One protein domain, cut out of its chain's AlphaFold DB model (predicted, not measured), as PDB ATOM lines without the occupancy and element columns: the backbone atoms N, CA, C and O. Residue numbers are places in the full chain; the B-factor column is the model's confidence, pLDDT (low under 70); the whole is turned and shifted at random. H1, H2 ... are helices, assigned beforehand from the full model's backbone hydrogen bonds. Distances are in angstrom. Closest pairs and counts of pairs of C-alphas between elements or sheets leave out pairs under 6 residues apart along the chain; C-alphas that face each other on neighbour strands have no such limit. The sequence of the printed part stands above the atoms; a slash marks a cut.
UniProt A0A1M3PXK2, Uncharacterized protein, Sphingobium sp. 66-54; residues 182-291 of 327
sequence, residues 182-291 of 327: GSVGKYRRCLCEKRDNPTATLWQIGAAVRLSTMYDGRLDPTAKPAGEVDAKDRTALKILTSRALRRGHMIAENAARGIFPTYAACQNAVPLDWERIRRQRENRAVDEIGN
ATOM      1  N   GLY A 182     114.843 178.210 201.756       84.88
ATOM      2  CA  GLY A 182     115.319 179.230 202.690       84.88
ATOM      3  C   GLY A 182     116.786 179.592 202.442       84.88
ATOM      4  O   GLY A 182     117.162 180.766 202.455       84.88
ATOM      5  N   SER A 183     117.610 178.590 202.144       89.25
ATOM      6  CA  SER A 183     119.020 178.758 201.795       89.25
ATOM      7  C   SER A 183     119.215 179.385 200.411       89.25
ATOM      8  O   SER A 183     120.065 180.262 200.271       89.25
ATOM      9  N   VAL A 184     118.415 178.997 199.410       91.44
ATOM     10  CA  VAL A 184     118.442 179.607 198.062       91.44
ATOM     11  C   VAL A 184     118.191 181.116 198.147       91.44
ATOM     12  O   VAL A 184     119.022 181.900 197.685       91.44
ATOM     13  N   GLY A 185     117.127 181.524 198.846       91.62
ATOM     14  CA  GLY A 185     116.809 182.940 199.039       91.62
ATOM     15  C   GLY A 185     117.895 183.701 199.813       91.62
ATOM     16  O   GLY A 185     118.175 184.857 199.506       91.62
ATOM     17  N   LYS A 186     118.572 183.065 200.785       92.94
ATOM     18  CA  LYS A 186     119.737 183.667 201.466       92.94
ATOM     19  C   LYS A 186     120.900 183.920 200.504       92.94
ATOM     20  O   LYS A 186     121.492 184.994 200.557       92.94
ATOM     21  N   TYR A 187     121.221 182.967 199.626       96.19
ATOM     22  CA  TYR A 187     122.298 183.141 198.646       96.19
ATOM     23  C   TYR A 187     121.986 184.265 197.663       96.19
ATOM     24  O   TYR A 187     122.861 185.086 197.396       96.19
ATOM     25  N   ARG A 188     120.735 184.354 197.193       96.00
ATOM     26  CA  ARG A 188     120.283 185.463 196.350       96.00
ATOM     27  C   ARG A 188     120.426 186.808 197.056       96.00
ATOM     28  O   ARG A 188     121.019 187.720 196.494       96.00
ATOM     29  N   ARG A 189     119.962 186.923 198.308       95.69
ATOM     30  CA  ARG A 189     120.131 188.156 199.096       95.69
ATOM     31  C   ARG A 189     121.598 188.556 199.231       95.69
ATOM     32  O   ARG A 189     121.895 189.732 199.094       95.69
ATOM     33  N   CYS A 190     122.521 187.606 199.423       96.88
ATOM     34  CA  CYS A 190     123.956 187.915 199.419       96.88
ATOM     35  C   CYS A 190     124.442 188.481 198.075       96.88
ATOM     36  O   CYS A 190     125.278 189.381 198.081       96.88
ATOM     37  N   LEU A 191     123.955 187.962 196.940       97.31
ATOM     38  CA  LEU A 191     124.295 188.501 195.618       97.31
ATOM     39  C   LEU A 191     123.761 189.930 195.446       97.31
ATOM     40  O   LEU A 191     124.518 190.800 195.022       97.31
ATOM     41  N   CYS A 192     122.498 190.178 195.815       95.06
ATOM     42  CA  CYS A 192     121.900 191.517 195.791       95.06
ATOM     43  C   CYS A 192     122.700 192.492 196.659       95.06
ATOM     44  O   CYS A 192     123.142 193.523 196.172       95.06
ATOM     45  N   GLU A 193     122.981 192.114 197.904       96.12
ATOM     46  CA  GLU A 193     123.743 192.943 198.837       96.12
ATOM     47  C   GLU A 193     125.158 193.239 198.317       96.12
ATOM     48  O   GLU A 193     125.642 194.361 198.422       96.12
ATOM     49  N   LYS A 194     125.827 192.258 197.693       96.19
ATOM     50  CA  LYS A 194     127.150 192.476 197.091       96.19
ATOM     51  C   LYS A 194     127.102 193.405 195.873       96.19
ATOM     52  O   LYS A 194     128.059 194.151 195.666       96.19
ATOM     53  N   ARG A 195     126.034 193.341 195.071       94.94
ATOM     54  CA  ARG A 195     125.788 194.241 193.932       94.94
ATOM     55  C   ARG A 195     125.551 195.672 194.412       94.94
ATOM     56  O   ARG A 195     126.154 196.588 193.865       94.94
ATOM     57  N   ASP A 196     124.689 195.835 195.412       92.38
ATOM     58  CA  ASP A 196     124.235 197.143 195.896       92.38
ATOM     59  C   ASP A 196     125.314 197.831 196.746       92.38
ATOM     60  O   ASP A 196     125.484 199.045 196.678       92.38
ATOM     61  N   ASN A 197     126.121 197.046 197.468       92.62
ATOM     62  CA  ASN A 197     127.209 197.524 198.318       92.62
ATOM     63  C   ASN A 197     128.561 196.903 197.899       92.62
ATOM     64  O   ASN A 197     129.139 196.084 198.625       92.62
ATOM     65  N   PRO A 198     129.130 197.285 196.737       91.31
ATOM     66  CA  PRO A 198     130.327 196.640 196.187       91.31
ATOM     67  C   PRO A 198     131.569 196.814 197.073       91.31
ATOM     68  O   PRO A 198     132.434 195.933 197.092       91.31
ATOM     69  N   THR A 199     131.643 197.905 197.836       92.00
ATOM     70  CA  THR A 199     132.744 198.225 198.759       92.00
ATOM     71  C   THR A 199     132.605 197.555 200.123       92.00
ATOM     72  O   THR A 199     133.586 197.491 200.867       92.00
ATOM     73  N   ALA A 200     131.426 197.013 200.454       92.19
ATOM     74  CA  ALA A 200     131.216 196.310 201.708       92.19
ATOM     75  C   ALA A 200     132.090 195.055 201.779       92.19
ATOM     76  O   ALA A 200     132.262 194.290 200.817       92.19
ATOM     77  N   THR A 201     132.647 194.822 202.961       94.00
ATOM     78  CA  THR A 201     133.408 193.608 203.231       94.00
ATOM     79  C   THR A 201     132.468 192.409 203.361       94.00
ATOM     80  O   THR A 201     131.290 192.529 203.692       94.00
ATOM     81  N   LEU A 202     132.993 191.204 203.135       95.25
ATOM     82  CA  LEU A 202     132.182 189.982 203.149       95.25
ATOM     83  C   LEU A 202     131.443 189.738 204.474       95.25
ATOM     84  O   LEU A 202     130.354 189.181 204.454       95.25
ATOM     85  N   TRP A 203     132.005 190.124 205.623       94.19
ATOM     86  CA  TRP A 203     131.300 189.943 206.895       94.19
ATOM     87  C   TRP A 203     130.144 190.941 207.054       94.19
ATOM     88  O   TRP A 203     129.108 190.557 207.586       94.19
ATOM     89  N   GLN A 204     130.280 192.170 206.534       94.19
ATOM     90  CA  GLN A 204     129.207 193.174 206.536       94.19
ATOM     91  C   GLN A 204     128.038 192.711 205.670       94.19
ATOM     92  O   GLN A 204     126.900 192.739 206.119       94.19
ATOM     93  N   ILE A 205     128.332 192.169 204.483       95.25
ATOM     94  CA  ILE A 205     127.326 191.576 203.589       95.25
ATOM     95  C   ILE A 205     126.587 190.429 204.294       95.25
ATOM     96  O   ILE A 205     125.360 190.368 204.290       95.25
ATOM     97  N   GLY A 206     127.326 189.519 204.939       93.88
ATOM     98  CA  GLY A 206     126.733 188.407 205.686       93.88
ATOM     99  C   GLY A 206     125.868 188.841 206.868       93.88
ATOM    100  O   GLY A 206     124.877 188.172 207.171       93.88
ATOM    101  N   ALA A 207     126.234 189.943 207.527       93.19
ATOM    102  CA  ALA A 207     125.492 190.512 208.646       93.19
ATOM    103  C   ALA A 207     124.219 191.216 208.155       93.19
ATOM    104  O   ALA A 207     123.137 190.925 208.662       93.19
ATOM    105  N   ALA A 208     124.325 192.040 207.107       92.62
ATOM    106  CA  ALA A 208     123.208 192.773 206.508       92.62
ATOM    107  C   ALA A 208     122.068 191.838 206.070       92.62
ATOM    108  O   ALA A 208     120.899 192.087 206.355       92.62
ATOM    109  N   VAL A 209     122.405 190.696 205.463       92.62
ATOM    110  CA  VAL A 209     121.412 189.717 204.980       92.62
ATOM    111  C   VAL A 209     120.969 188.690 206.029       92.62
ATOM    112  O   VAL A 209     120.213 187.769 205.695       92.62
ATOM    113  N   ARG A 210     121.464 188.808 207.273       92.69
ATOM    114  CA  ARG A 210     121.251 187.855 208.380       92.69
ATOM    115  C   ARG A 210     121.502 186.408 207.951       92.69
ATOM    116  O   ARG A 210     120.657 185.519 208.093       92.69
ATOM    117  N   LEU A 211     122.676 186.164 207.362       91.44
ATOM    118  CA  LEU A 211     123.010 184.883 206.731       91.44
ATOM    119  C   LEU A 211     122.928 183.700 207.717       91.44
ATOM    120  O   LEU A 211     122.500 182.599 207.351       91.44
ATOM    121  N   SER A 212     123.300 183.939 208.975       89.38
ATOM    122  CA  SER A 212     123.293 182.962 210.062       89.38
ATOM    123  C   SER A 212     122.658 183.561 211.312       89.38
ATOM    124  O   SER A 212     123.067 184.628 211.760       89.38
ATOM    125  N   THR A 213     121.714 182.831 211.907       86.75
ATOM    126  CA  THR A 213     121.046 183.214 213.161       86.75
ATOM    127  C   THR A 213     122.016 183.296 214.338       86.75
ATOM    128  O   THR A 213     121.780 184.048 215.272       86.75
ATOM    129  N   MET A 214     123.140 182.570 214.282       85.06
ATOM    130  CA  MET A 214     124.176 182.594 215.320       85.06
ATOM    131  C   MET A 214     124.809 183.980 215.497       85.06
ATOM    132  O   MET A 214     125.212 184.319 216.605       85.06
ATOM    133  N   TYR A 215     124.918 184.752 214.413       81.88
ATOM    134  CA  TYR A 215     125.565 186.067 214.407       81.88
ATOM    135  C   TYR A 215     124.550 187.216 214.308       81.88
ATOM    136  O   TYR A 215     124.955 188.375 214.235       81.88
ATOM    137  N   ASP A 216     123.248 186.908 214.302       79.06
ATOM    138  CA  ASP A 216     122.192 187.919 214.243       79.06
ATOM    139  C   ASP A 216     122.218 188.773 215.519       79.06
ATOM    140  O   ASP A 216     122.316 188.249 216.630       79.06
ATOM    141  N   GLY A 217     122.230 190.095 215.352       77.94
ATOM    142  CA  GLY A 217     122.392 191.061 216.445       77.94
ATOM    143  C   GLY A 217     123.778 191.109 217.111       77.94
ATOM    144  O   GLY A 217     123.982 191.945 217.985       77.94
ATOM    145  N   ARG A 218     124.738 190.256 216.716       83.31
ATOM    146  CA  ARG A 218     126.110 190.259 217.269       83.31
ATOM    147  C   ARG A 218     127.076 191.156 216.508       83.31
ATOM    148  O   ARG A 218     128.060 191.610 217.075       83.31
ATOM    149  N   LEU A 219     126.815 191.374 215.223       85.19
ATOM    150  CA  LEU A 219     127.641 192.199 214.350       85.19
ATOM    151  C   LEU A 219     126.777 193.282 213.715       85.19
ATOM    152  O   LEU A 219     125.772 192.978 213.074       85.19
ATOM    153  N   ASP A 220     127.198 194.534 213.856       85.56
ATOM    154  CA  ASP A 220     126.607 195.657 213.133       85.56
ATOM    155  C   ASP A 220     127.211 195.729 211.715       85.56
ATOM    156  O   ASP A 220     128.422 195.934 211.581       85.56
ATOM    157  N   PRO A 221     126.412 195.565 210.641       85.69
ATOM    158  CA  PRO A 221     126.906 195.611 209.262       85.69
ATOM    159  C   PRO A 221     127.481 196.979 208.863       85.69
ATOM    160  O   PRO A 221     128.272 197.055 207.922       85.69
ATOM    161  N   THR A 222     127.125 198.053 209.572       86.00
ATOM    162  CA  THR A 222     127.600 199.418 209.303       86.00
ATOM    163  C   THR A 222     128.867 199.777 210.080       86.00
ATOM    164  O   THR A 222     129.546 200.755 209.751       86.00
ATOM    165  N   ALA A 223     129.237 198.965 211.076       82.25
ATOM    166  CA  ALA A 223     130.391 199.231 211.917       82.25
ATOM    167  C   ALA A 223     131.697 199.219 211.112       82.25
ATOM    168  O   ALA A 223     131.952 198.351 210.267       82.25
ATOM    169  N   LYS A 224     132.580 200.174 211.426       76.69
ATOM    170  CA  LYS A 224     133.959 200.152 210.928       76.69
ATOM    171  C   LYS A 224     134.688 198.944 211.528       76.69
ATOM    172  O   LYS A 224     134.469 198.628 212.698       76.69
ATOM    173  N   PRO A 225     135.584 198.282 210.777       66.06
ATOM    174  CA  PRO A 225     136.377 197.176 211.295       66.06
ATOM    175  C   PRO A 225     137.405 197.698 212.308       66.06
ATOM    176  O   PRO A 225     138.561 197.934 211.982       66.06
ATOM    177  N   ALA A 226     136.970 197.905 213.546       57.03
ATOM    178  CA  ALA A 226     137.807 198.296 214.668       57.03
ATOM    179  C   ALA A 226     137.478 197.370 215.847       57.03
ATOM    180  O   ALA A 226     136.306 197.124 216.128       57.03
ATOM    181  N   GLY A 227     138.505 196.797 216.475       60.44
ATOM    182  CA  GLY A 227     138.380 195.963 217.675       60.44
ATOM    183  C   GLY A 227     138.579 194.455 217.460       60.44
ATOM    184  O   GLY A 227     138.074 193.870 216.500       60.44
ATOM    185  N   GLU A 228     139.308 193.838 218.394       64.38
ATOM    186  CA  GLU A 228     139.573 192.389 218.481       64.38
ATOM    187  C   GLU A 228     138.362 191.568 218.946       64.38
ATOM    188  O   GLU A 228     138.267 190.385 218.620       64.38
ATOM    189  N   VAL A 229     137.434 192.193 219.680       63.25
ATOM    190  CA  VAL A 229     136.326 191.520 220.385       63.25
ATOM    191  C   VAL A 229     135.447 190.696 219.433       63.25
ATOM    192  O   VAL A 229     135.047 189.586 219.775       63.25
ATOM    193  N   ASP A 230     135.281 191.158 218.192       79.12
ATOM    194  CA  ASP A 230     134.434 190.513 217.179       79.12
ATOM    195  C   ASP A 230     135.232 189.806 216.070       79.12
ATOM    196  O   ASP A 230     134.666 189.347 215.073       79.12
ATOM    197  N   ALA A 231     136.564 189.743 216.174       84.19
ATOM    198  CA  ALA A 231     137.420 189.312 215.065       84.19
ATOM    199  C   ALA A 231     137.130 187.869 214.612       84.19
ATOM    200  O   ALA A 231     137.150 187.567 213.411       84.19
ATOM    201  N   LYS A 232     136.810 186.979 215.563       88.00
ATOM    202  CA  LYS A 232     136.439 185.581 215.284       88.00
ATOM    203  C   LYS A 232     135.103 185.488 214.544       88.00
ATOM    204  O   LYS A 232     135.040 184.831 213.504       88.00
ATOM    205  N   ASP A 233     134.085 186.203 215.015       89.38
ATOM    206  CA  ASP A 233     132.743 186.208 214.421       89.38
ATOM    207  C   ASP A 233     132.758 186.830 213.016       89.38
ATOM    208  O   ASP A 233     132.214 186.251 212.072       89.38
ATOM    209  N   ARG A 234     133.492 187.937 212.824       89.94
ATOM    210  CA  ARG A 234     133.710 188.546 211.499       89.94
ATOM    211  C   ARG A 234     134.406 187.580 210.540       89.94
ATOM    212  O   ARG A 234     134.022 187.481 209.374       89.94
ATOM    213  N   THR A 235     135.406 186.835 211.011       92.44
ATOM    214  CA  THR A 235     136.119 185.841 210.189       92.44
ATOM    215  C   THR A 235     135.203 184.687 209.787       92.44
ATOM    216  O   THR A 235     135.153 184.318 208.609       92.44
ATOM    217  N   ALA A 236     134.430 184.147 210.728       92.94
ATOM    218  CA  ALA A 236     133.473 183.083 210.450       92.94
ATOM    219  C   ALA A 236     132.394 183.540 209.452       92.94
ATOM    220  O   ALA A 236     132.121 182.849 208.464       92.94
ATOM    221  N   LEU A 237     131.835 184.738 209.645       93.62
ATOM    222  CA  LEU A 237     130.811 185.288 208.763       93.62
ATOM    223  C   LEU A 237     131.359 185.638 207.372       93.62
ATOM    224  O   LEU A 237     130.679 185.412 206.370       93.62
ATOM    225  N   LYS A 238     132.617 186.085 207.275       95.44
ATOM    226  CA  LYS A 238     133.334 186.250 205.999       95.44
ATOM    227  C   LYS A 238     133.409 184.934 205.216       95.44
ATOM    228  O   LYS A 238     133.132 184.930 204.016       95.44
ATOM    229  N   ILE A 239     133.748 183.821 205.872       96.19
ATOM    230  CA  ILE A 239     133.821 182.492 205.237       96.19
ATOM    231  C   ILE A 239     132.437 182.041 204.755       96.19
ATOM    232  O   ILE A 239     132.293 181.590 203.614       96.19
ATOM    233  N   LEU A 240     131.410 182.186 205.599       96.25
ATOM    234  CA  LEU A 240     130.033 181.829 205.243       96.25
ATOM    235  C   LEU A 240     129.525 182.648 204.057       96.25
ATOM    236  O   LEU A 240     128.928 182.082 203.142       96.25
ATOM    237  N   THR A 241     129.815 183.945 204.035       97.44
ATOM    238  CA  THR A 241     129.388 184.837 202.952       97.44
ATOM    239  C   THR A 241     130.120 184.537 201.653       97.44
ATOM    240  O   THR A 241     129.485 184.454 200.607       97.44
ATOM    241  N   SER A 242     131.429 184.270 201.703       97.75
ATOM    242  CA  SER A 242     132.181 183.811 200.526       97.75
ATOM    243  C   SER A 242     131.554 182.545 199.924       97.75
ATOM    244  O   SER A 242     131.302 182.462 198.720       97.75
ATOM    245  N   ARG A 243     131.193 181.578 200.779       97.44
ATOM    246  CA  ARG A 243     130.495 180.358 200.354       97.44
ATOM    247  C   ARG A 243     129.105 180.654 199.785       97.44
ATOM    248  O   ARG A 243     128.734 180.034 198.791       97.44
ATOM    249  N   ALA A 244     128.347 181.559 200.402       97.06
ATOM    250  CA  ALA A 244     127.021 181.964 199.944       97.06
ATOM    251  C   ALA A 244     127.072 182.598 198.549       97.06
ATOM    252  O   ALA A 244     126.326 182.171 197.674       97.06
ATOM    253  N   LEU A 245     128.003 183.528 198.317       97.88
ATOM    254  CA  LEU A 245     128.213 184.158 197.011       97.88
ATOM    255  C   LEU A 245     128.590 183.128 195.946       97.88
ATOM    256  O   LEU A 245     127.985 183.102 194.879       97.88
ATOM    257  N   ARG A 246     129.527 182.220 196.252       97.62
ATOM    258  CA  ARG A 246     129.906 181.143 195.325       97.62
ATOM    259  C   ARG A 246     128.720 180.239 194.987       97.62
ATOM    260  O   ARG A 246     128.537 179.880 193.831       97.62
ATOM    261  N   ARG A 247     127.910 179.856 195.979       97.12
ATOM    262  CA  ARG A 247     126.712 179.033 195.748       97.12
ATOM    263  C   ARG A 247     125.667 179.778 194.928       97.12
ATOM    264  O   ARG A 247     125.112 179.179 194.017       97.12
ATOM    265  N   GLY A 248     125.435 181.056 195.219       97.38
ATOM    266  CA  GLY A 248     124.538 181.907 194.443       97.38
ATOM    267  C   GLY A 248     124.973 182.016 192.981       97.38
ATOM    268  O   GLY A 248     124.150 181.831 192.093       97.38
ATOM    269  N   HIS A 249     126.270 182.218 192.727       98.12
ATOM    270  CA  HIS A 249     126.833 182.230 191.372       98.12
ATOM    271  C   HIS A 249     126.586 180.911 190.633       98.12
ATOM    272  O   HIS A 249     126.102 180.928 189.507       98.12
ATOM    273  N   MET A 250     126.849 179.766 191.271       97.62
ATOM    274  CA  MET A 250     126.578 178.464 190.648       97.62
ATOM    275  C   MET A 250     125.085 178.247 190.387       97.62
ATOM    276  O   MET A 250     124.736 177.666 189.368       97.62
ATOM    277  N   ILE A 251     124.198 178.727 191.265       96.81
ATOM    278  CA  ILE A 251     122.751 178.674 191.018       96.81
ATOM    279  C   ILE A 251     122.382 179.500 189.788       96.81
ATOM    280  O   ILE A 251     121.656 178.986 188.947       96.81
ATOM    281  N   ALA A 252     122.912 180.718 189.650       97.75
ATOM    282  CA  ALA A 252     122.683 181.555 188.473       97.75
ATOM    283  C   ALA A 252     123.147 180.866 187.176       97.75
ATOM    284  O   ALA A 252     122.384 180.758 186.221       97.75
ATOM    285  N   GLU A 253     124.368 180.330 187.154       98.06
ATOM    286  CA  GLU A 253     124.923 179.685 185.955       98.06
ATOM    287  C   GLU A 253     124.234 178.362 185.598       98.06
ATOM    288  O   GLU A 253     124.089 178.040 184.417       98.06
ATOM    289  N   ASN A 254     123.778 177.592 186.588       96.69
ATOM    290  CA  ASN A 254     122.981 176.393 186.327       96.69
ATOM    291  C   ASN A 254     121.547 176.746 185.895       96.69
ATOM    292  O   ASN A 254     120.995 176.073 185.024       96.69
ATOM    293  N   ALA A 255     120.967 177.827 186.431       96.12
ATOM    294  CA  ALA A 255     119.664 178.344 186.009       96.12
ATOM    295  C   ALA A 255     119.665 178.701 184.518       96.12
ATOM    296  O   ALA A 255     118.732 178.346 183.801       96.12
ATOM    297  N   ALA A 256     120.752 179.315 184.043       97.75
ATOM    298  CA  ALA A 256     120.966 179.630 182.634       97.75
ATOM    299  C   ALA A 256     121.084 178.393 181.729       97.75
ATOM    300  O   ALA A 256     121.019 178.524 180.518       97.75
ATOM    301  N   ARG A 257     121.238 177.195 182.303       96.31
ATOM    302  CA  ARG A 257     121.300 175.900 181.601       96.31
ATOM    303  C   ARG A 257     120.037 175.062 181.793       96.31
ATOM    304  O   ARG A 257     120.033 173.874 181.490       96.31
ATOM    305  N   GLY A 258     118.973 175.649 182.343       93.56
ATOM    306  CA  GLY A 258     117.714 174.937 182.563       93.56
ATOM    307  C   GLY A 258     117.684 174.103 183.846       93.56
ATOM    308  O   GLY A 258     116.709 173.395 184.086       93.56
ATOM    309  N   ILE A 259     118.734 174.156 184.677       92.12
ATOM    310  CA  ILE A 259     118.876 173.304 185.862       92.12
ATOM    311  C   ILE A 259     118.759 174.166 187.120       92.12
ATOM    312  O   ILE A 259     119.719 174.808 187.549       92.12
ATOM    313  N   PHE A 260     117.587 174.163 187.756       91.50
ATOM    314  CA  PHE A 260     117.324 175.017 188.914       91.50
ATOM    315  C   PHE A 260     116.411 174.360 189.970       91.50
ATOM    316  O   PHE A 260     115.436 173.698 189.616       91.50
ATOM    317  N   PRO A 261     116.660 174.574 191.280       91.50
ATOM    318  CA  PRO A 261     117.828 175.229 191.868       91.50
ATOM    319  C   PRO A 261     118.972 174.224 192.073       91.50
ATOM    320  O   PRO A 261     118.766 173.135 192.611       91.50
ATOM    321  N   THR A 262     120.206 174.587 191.712       91.94
ATOM    322  CA  THR A 262     121.393 173.794 192.073       91.94
ATOM    323  C   THR A 262     122.659 174.641 192.150       91.94
ATOM    324  O   THR A 262     122.934 175.443 191.269       91.94
ATOM    325  N   TYR A 263     123.460 174.449 193.204       93.81
ATOM    326  CA  TYR A 263     124.804 175.036 193.308       93.81
ATOM    327  C   TYR A 263     125.911 174.054 192.898       93.81
ATOM    328  O   TYR A 263     127.075 174.271 193.250       93.81
ATOM    329  N   ALA A 264     125.567 172.947 192.225       94.06
ATOM    330  CA  ALA A 264     126.562 172.033 191.671       94.06
ATOM    331  C   ALA A 264     127.586 172.821 190.842       94.06
ATOM    332  O   ALA A 264     127.235 173.801 190.183       94.06
ATOM    333  N   ALA A 265     128.856 172.425 190.924       95.56
ATOM    334  CA  ALA A 265     129.908 173.121 190.202       95.56
ATOM    335  C   ALA A 265     129.616 173.064 188.698       95.56
ATOM    336  O   ALA A 265     129.563 171.982 188.117       95.56
ATOM    337  N   CYS A 266     129.423 174.232 188.091       94.19
ATOM    338  CA  CYS A 266     129.255 174.365 186.656       94.19
ATOM    339  C   CYS A 266     130.643 174.567 186.034       94.19
ATOM    340  O   CYS A 266     131.331 175.537 186.346       94.19
ATOM    341  N   GLN A 267     131.081 173.614 185.205       94.69
ATOM    342  CA  GLN A 267     132.420 173.635 184.594       94.69
ATOM    343  C   GLN A 267     132.584 174.796 183.610       94.69
ATOM    344  O   GLN A 267     133.661 175.372 183.514       94.69
ATOM    345  N   ASN A 268     131.493 175.165 182.943       95.88
ATOM    346  CA  ASN A 268     131.435 176.228 181.947       95.88
ATOM    347  C   ASN A 268     130.905 177.551 182.535       95.88
ATOM    348  O   ASN A 268     130.401 178.404 181.803       95.88
ATOM    349  N   ALA A 269     130.961 177.705 183.863       95.56
ATOM    350  CA  ALA A 269     130.504 178.912 184.535       95.56
ATOM    351  C   ALA A 269     131.346 180.121 184.119       95.56
ATOM    352  O   ALA A 269     132.572 180.115 184.253       95.56
ATOM    353  N   VAL A 270     130.681 181.191 183.701       96.56
ATOM    354  CA  VAL A 270     131.332 182.460 183.381       96.56
ATOM    355  C   VAL A 270     131.485 183.292 184.666       96.56
ATOM    356  O   VAL A 270     130.544 183.352 185.468       96.56
ATOM    357  N   PRO A 271     132.648 183.926 184.923       95.06
ATOM    358  CA  PRO A 271     132.858 184.754 186.113       95.06
ATOM    359  C   PRO A 271     131.856 185.910 186.236       95.06
ATOM    360  O   PRO A 271     131.513 186.554 185.248       95.06
ATOM    361  N   LEU A 272     131.416 186.199 187.467       94.19
ATOM    362  CA  LEU A 272     130.525 187.329 187.743       94.19
ATOM    363  C   LEU A 272     131.189 188.670 187.411       94.19
ATOM    364  O   LEU A 272     132.273 188.976 187.906       94.19
ATOM    365  N   ASP A 273     130.463 189.498 186.664       91.88
ATOM    366  CA  ASP A 273     130.782 190.905 186.424       91.88
ATOM    367  C   ASP A 273     129.857 191.786 187.277       91.88
ATOM    368  O   ASP A 273     128.713 192.063 186.910       91.88
ATOM    369  N   TRP A 274     130.344 192.186 188.453       92.38
ATOM    370  CA  TRP A 274     129.572 192.981 189.412       92.38
ATOM    371  C   TRP A 274     129.217 194.374 188.896       92.38
ATOM    372  O   TRP A 274     128.137 194.872 189.205       92.38
ATOM    373  N   GLU A 275     130.099 194.992 188.112       91.25
ATOM    374  CA  GLU A 275     129.873 196.338 187.586       91.25
ATOM    375  C   GLU A 275     128.747 196.322 186.554       91.25
ATOM    376  O   GLU A 275     127.830 197.142 186.611       91.25
ATOM    377  N   ARG A 276     128.748 195.324 185.665       90.50
ATOM    378  CA  ARG A 276     127.638 195.089 184.739       90.50
ATOM    379  C   ARG A 276     126.320 194.854 185.473       90.50
ATOM    380  O   ARG A 276     125.317 195.476 185.127       90.50
ATOM    381  N   ILE A 277     126.313 193.949 186.452       91.44
ATOM    382  CA  ILE A 277     125.098 193.582 187.195       91.44
ATOM    383  C   ILE A 277     124.522 194.808 187.924       91.44
ATOM    384  O   ILE A 277     123.305 194.996 187.956       91.44
ATOM    385  N   ARG A 278     125.384 195.675 188.471       90.12
ATOM    386  CA  ARG A 278     124.978 196.939 189.098       90.12
ATOM    387  C   ARG A 278     124.344 197.896 188.087       90.12
ATOM    388  O   ARG A 278     123.222 198.339 188.314       90.12
ATOM    389  N   ARG A 279     124.997 198.139 186.945       88.56
ATOM    390  CA  ARG A 279     124.464 199.019 185.884       88.56
ATOM    391  C   ARG A 279     123.100 198.571 185.371       88.56
ATOM    392  O   ARG A 279     122.223 199.397 185.156       88.56
ATOM    393  N   GLN A 280     122.897 197.264 185.199       84.81
ATOM    394  CA  GLN A 280     121.592 196.729 184.794       84.81
ATOM    395  C   GLN A 280     120.496 197.053 185.816       84.81
ATOM    396  O   GLN A 280     119.392 197.427 185.427       84.81
ATOM    397  N   ARG A 281     120.797 196.954 187.120       85.44
ATOM    398  CA  ARG A 281     119.832 197.304 188.168       85.44
ATOM    399  C   ARG A 281     119.513 198.798 188.186       85.44
ATOM    400  O   ARG A 281     118.355 199.149 188.388       85.44
ATOM    401  N   GLU A 282     120.515 199.646 187.979       84.31
ATOM    402  CA  GLU A 282     120.351 201.104 187.934       84.31
ATOM    403  C   GLU A 282     119.469 201.534 186.764       84.31
ATOM    404  O   GLU A 282     118.508 202.267 186.978       84.31
ATOM    405  N   ASN A 283     119.720 201.007 185.564       78.62
ATOM    406  CA  ASN A 283     118.891 201.295 184.392       78.62
ATOM    407  C   ASN A 283     117.424 200.916 184.636       78.62
ATOM    408  O   ASN A 283     116.525 201.698 184.354       78.62
ATOM    409  N   ARG A 284     117.183 199.763 185.270       72.38
ATOM    410  CA  ARG A 284     115.828 199.342 185.634       72.38
ATOM    411  C   ARG A 284     115.172 200.258 186.672       72.38
ATOM    412  O   ARG A 284     113.981 200.523 186.577       72.38
ATOM    413  N   ALA A 285     115.922 200.718 187.674       65.38
ATOM    414  CA  ALA A 285     115.383 201.646 188.669       65.38
ATOM    415  C   ALA A 285     114.968 202.983 188.027       65.38
ATOM    416  O   ALA A 285     113.999 203.590 188.466       65.38
ATOM    417  N   VAL A 286     115.664 203.417 186.971       57.47
ATOM    418  CA  VAL A 286     115.305 204.610 186.191       57.47
ATOM    419  C   VAL A 286     114.022 204.386 185.386       57.47
ATOM    420  O   VAL A 286     113.147 205.247 185.425       57.47
ATOM    421  N   ASP A 287     113.856 203.230 184.741       51.28
ATOM    422  CA  ASP A 287     112.630 202.894 183.995       51.28
ATOM    423  C   ASP A 287     111.399 202.758 184.917       51.28
ATOM    424  O   ASP A 287     110.284 203.128 184.543       51.28
ATOM    425  N   GLU A 288     111.598 202.287 186.155       48.97
ATOM    426  CA  GLU A 288     110.566 202.228 187.205       48.97
ATOM    427  C   GLU A 288     110.168 203.637 187.720       48.97
ATOM    428  O   GLU A 288     109.050 203.818 188.197       48.97
ATOM    429  N   ILE A 289     111.041 204.650 187.591       41.97
ATOM    430  CA  ILE A 289     110.805 206.046 188.026       41.97
ATOM    431  C   ILE A 289     110.321 206.943 186.864       41.97
ATOM    432  O   ILE A 289     109.588 207.904 187.091       41.97
ATOM    433  N   GLY A 290     110.692 206.636 185.617       30.11
ATOM    434  CA  GLY A 290     110.343 207.409 184.416       30.11
ATOM    435  C   GLY A 290     108.928 207.183 183.866       30.11
ATOM    436  O   GLY A 290     108.486 207.954 183.022       30.11
ATOM    437  N   ASN A 291     108.204 206.172 184.359       31.52
ATOM    438  CA  ASN A 291     106.817 205.865 183.979       31.52
ATOM    439  C   ASN A 291     105.767 206.386 184.982       31.52
ATOM    440  O   ASN A 291     104.625 205.923 184.992       31.52
TER     441      ASN A 291
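What this domain is: This is residues 182 to 291 of the 327 residues of an uncharacterized protein of Sphingobium sp. 66-54 (UniProt A0A1M3PXK2). Picture one long helix, H3, as a bar, with the shorter helices H1 and H2 both crossing it on one side, and H4 running outward from the last residues of H1, its tail of residues 283 to 291 sticking out free. Residues 209 to 230 loop from H2 to the first end of H3, and residues 256 to 273 loop from its other end to H4. The printed part has 110 residues with four named helices, H1 to H4 in chain order, and no named strand: the class is all helix. It is only just compact, close to loose, with a radius of gyration of the C-alphas of 15.5 A and spans of 44 by 38 by 23 A.

Where its parts are: Find C-alpha 182 at (115.319, 179.230, 202.690); from there H1 runs 21.1 A to residue 196. H2 is residues 202 to 208. Find C-alpha 231 at (137.420, 189.312, 215.065), where H3 begins; it runs 35.8 A to residue 255. H4, residues 274 to 290, covers 24.6 A and ends at C-alpha 290, at (110.343, 207.409, 184.416).

How they stand to each other: Begin at the hub, H1, which touches the three other helices. Its closest C-alphas to H3 are Tyr 187 and Gly 248, 4.9 A apart, with the lines about perpendicular at 81 degrees. With residues 190 to 194 alone it touches H2, closest at the C-alphas of Glu 193 and Ile 205, 6.1 A; they run opposite ways at a steep tilt of 69.8 degrees, only just short of about perpendicular. Residues 195 to 196 alone touch H4, with the C-alphas of Arg 195 and Arg 278 closest at 5.6 A and the lines about perpendicular at 85 degrees. H2 touches H3, closest at the C-alphas of Trp 203 and Lys 238, 4.3 A, about perpendicular at 87 degrees. The helix packing is mostly crossed, with no touching pair at a shallow tilt. H4 is apart from H2 and H3. In H1, H2, H3 and H4 every O i to N i+4 pair is within hydrogen-bond range.

The domain as a whole: The two C-alphas farthest apart are those of Glu 228 and Asn 291, 49.4 A. The printed part has no cut; the links H2 to H3 and H3 to H4 are long, and H1 to H2 is tight. Look for pLDDT under 70 at residues 225 to 229 and 285 to 291.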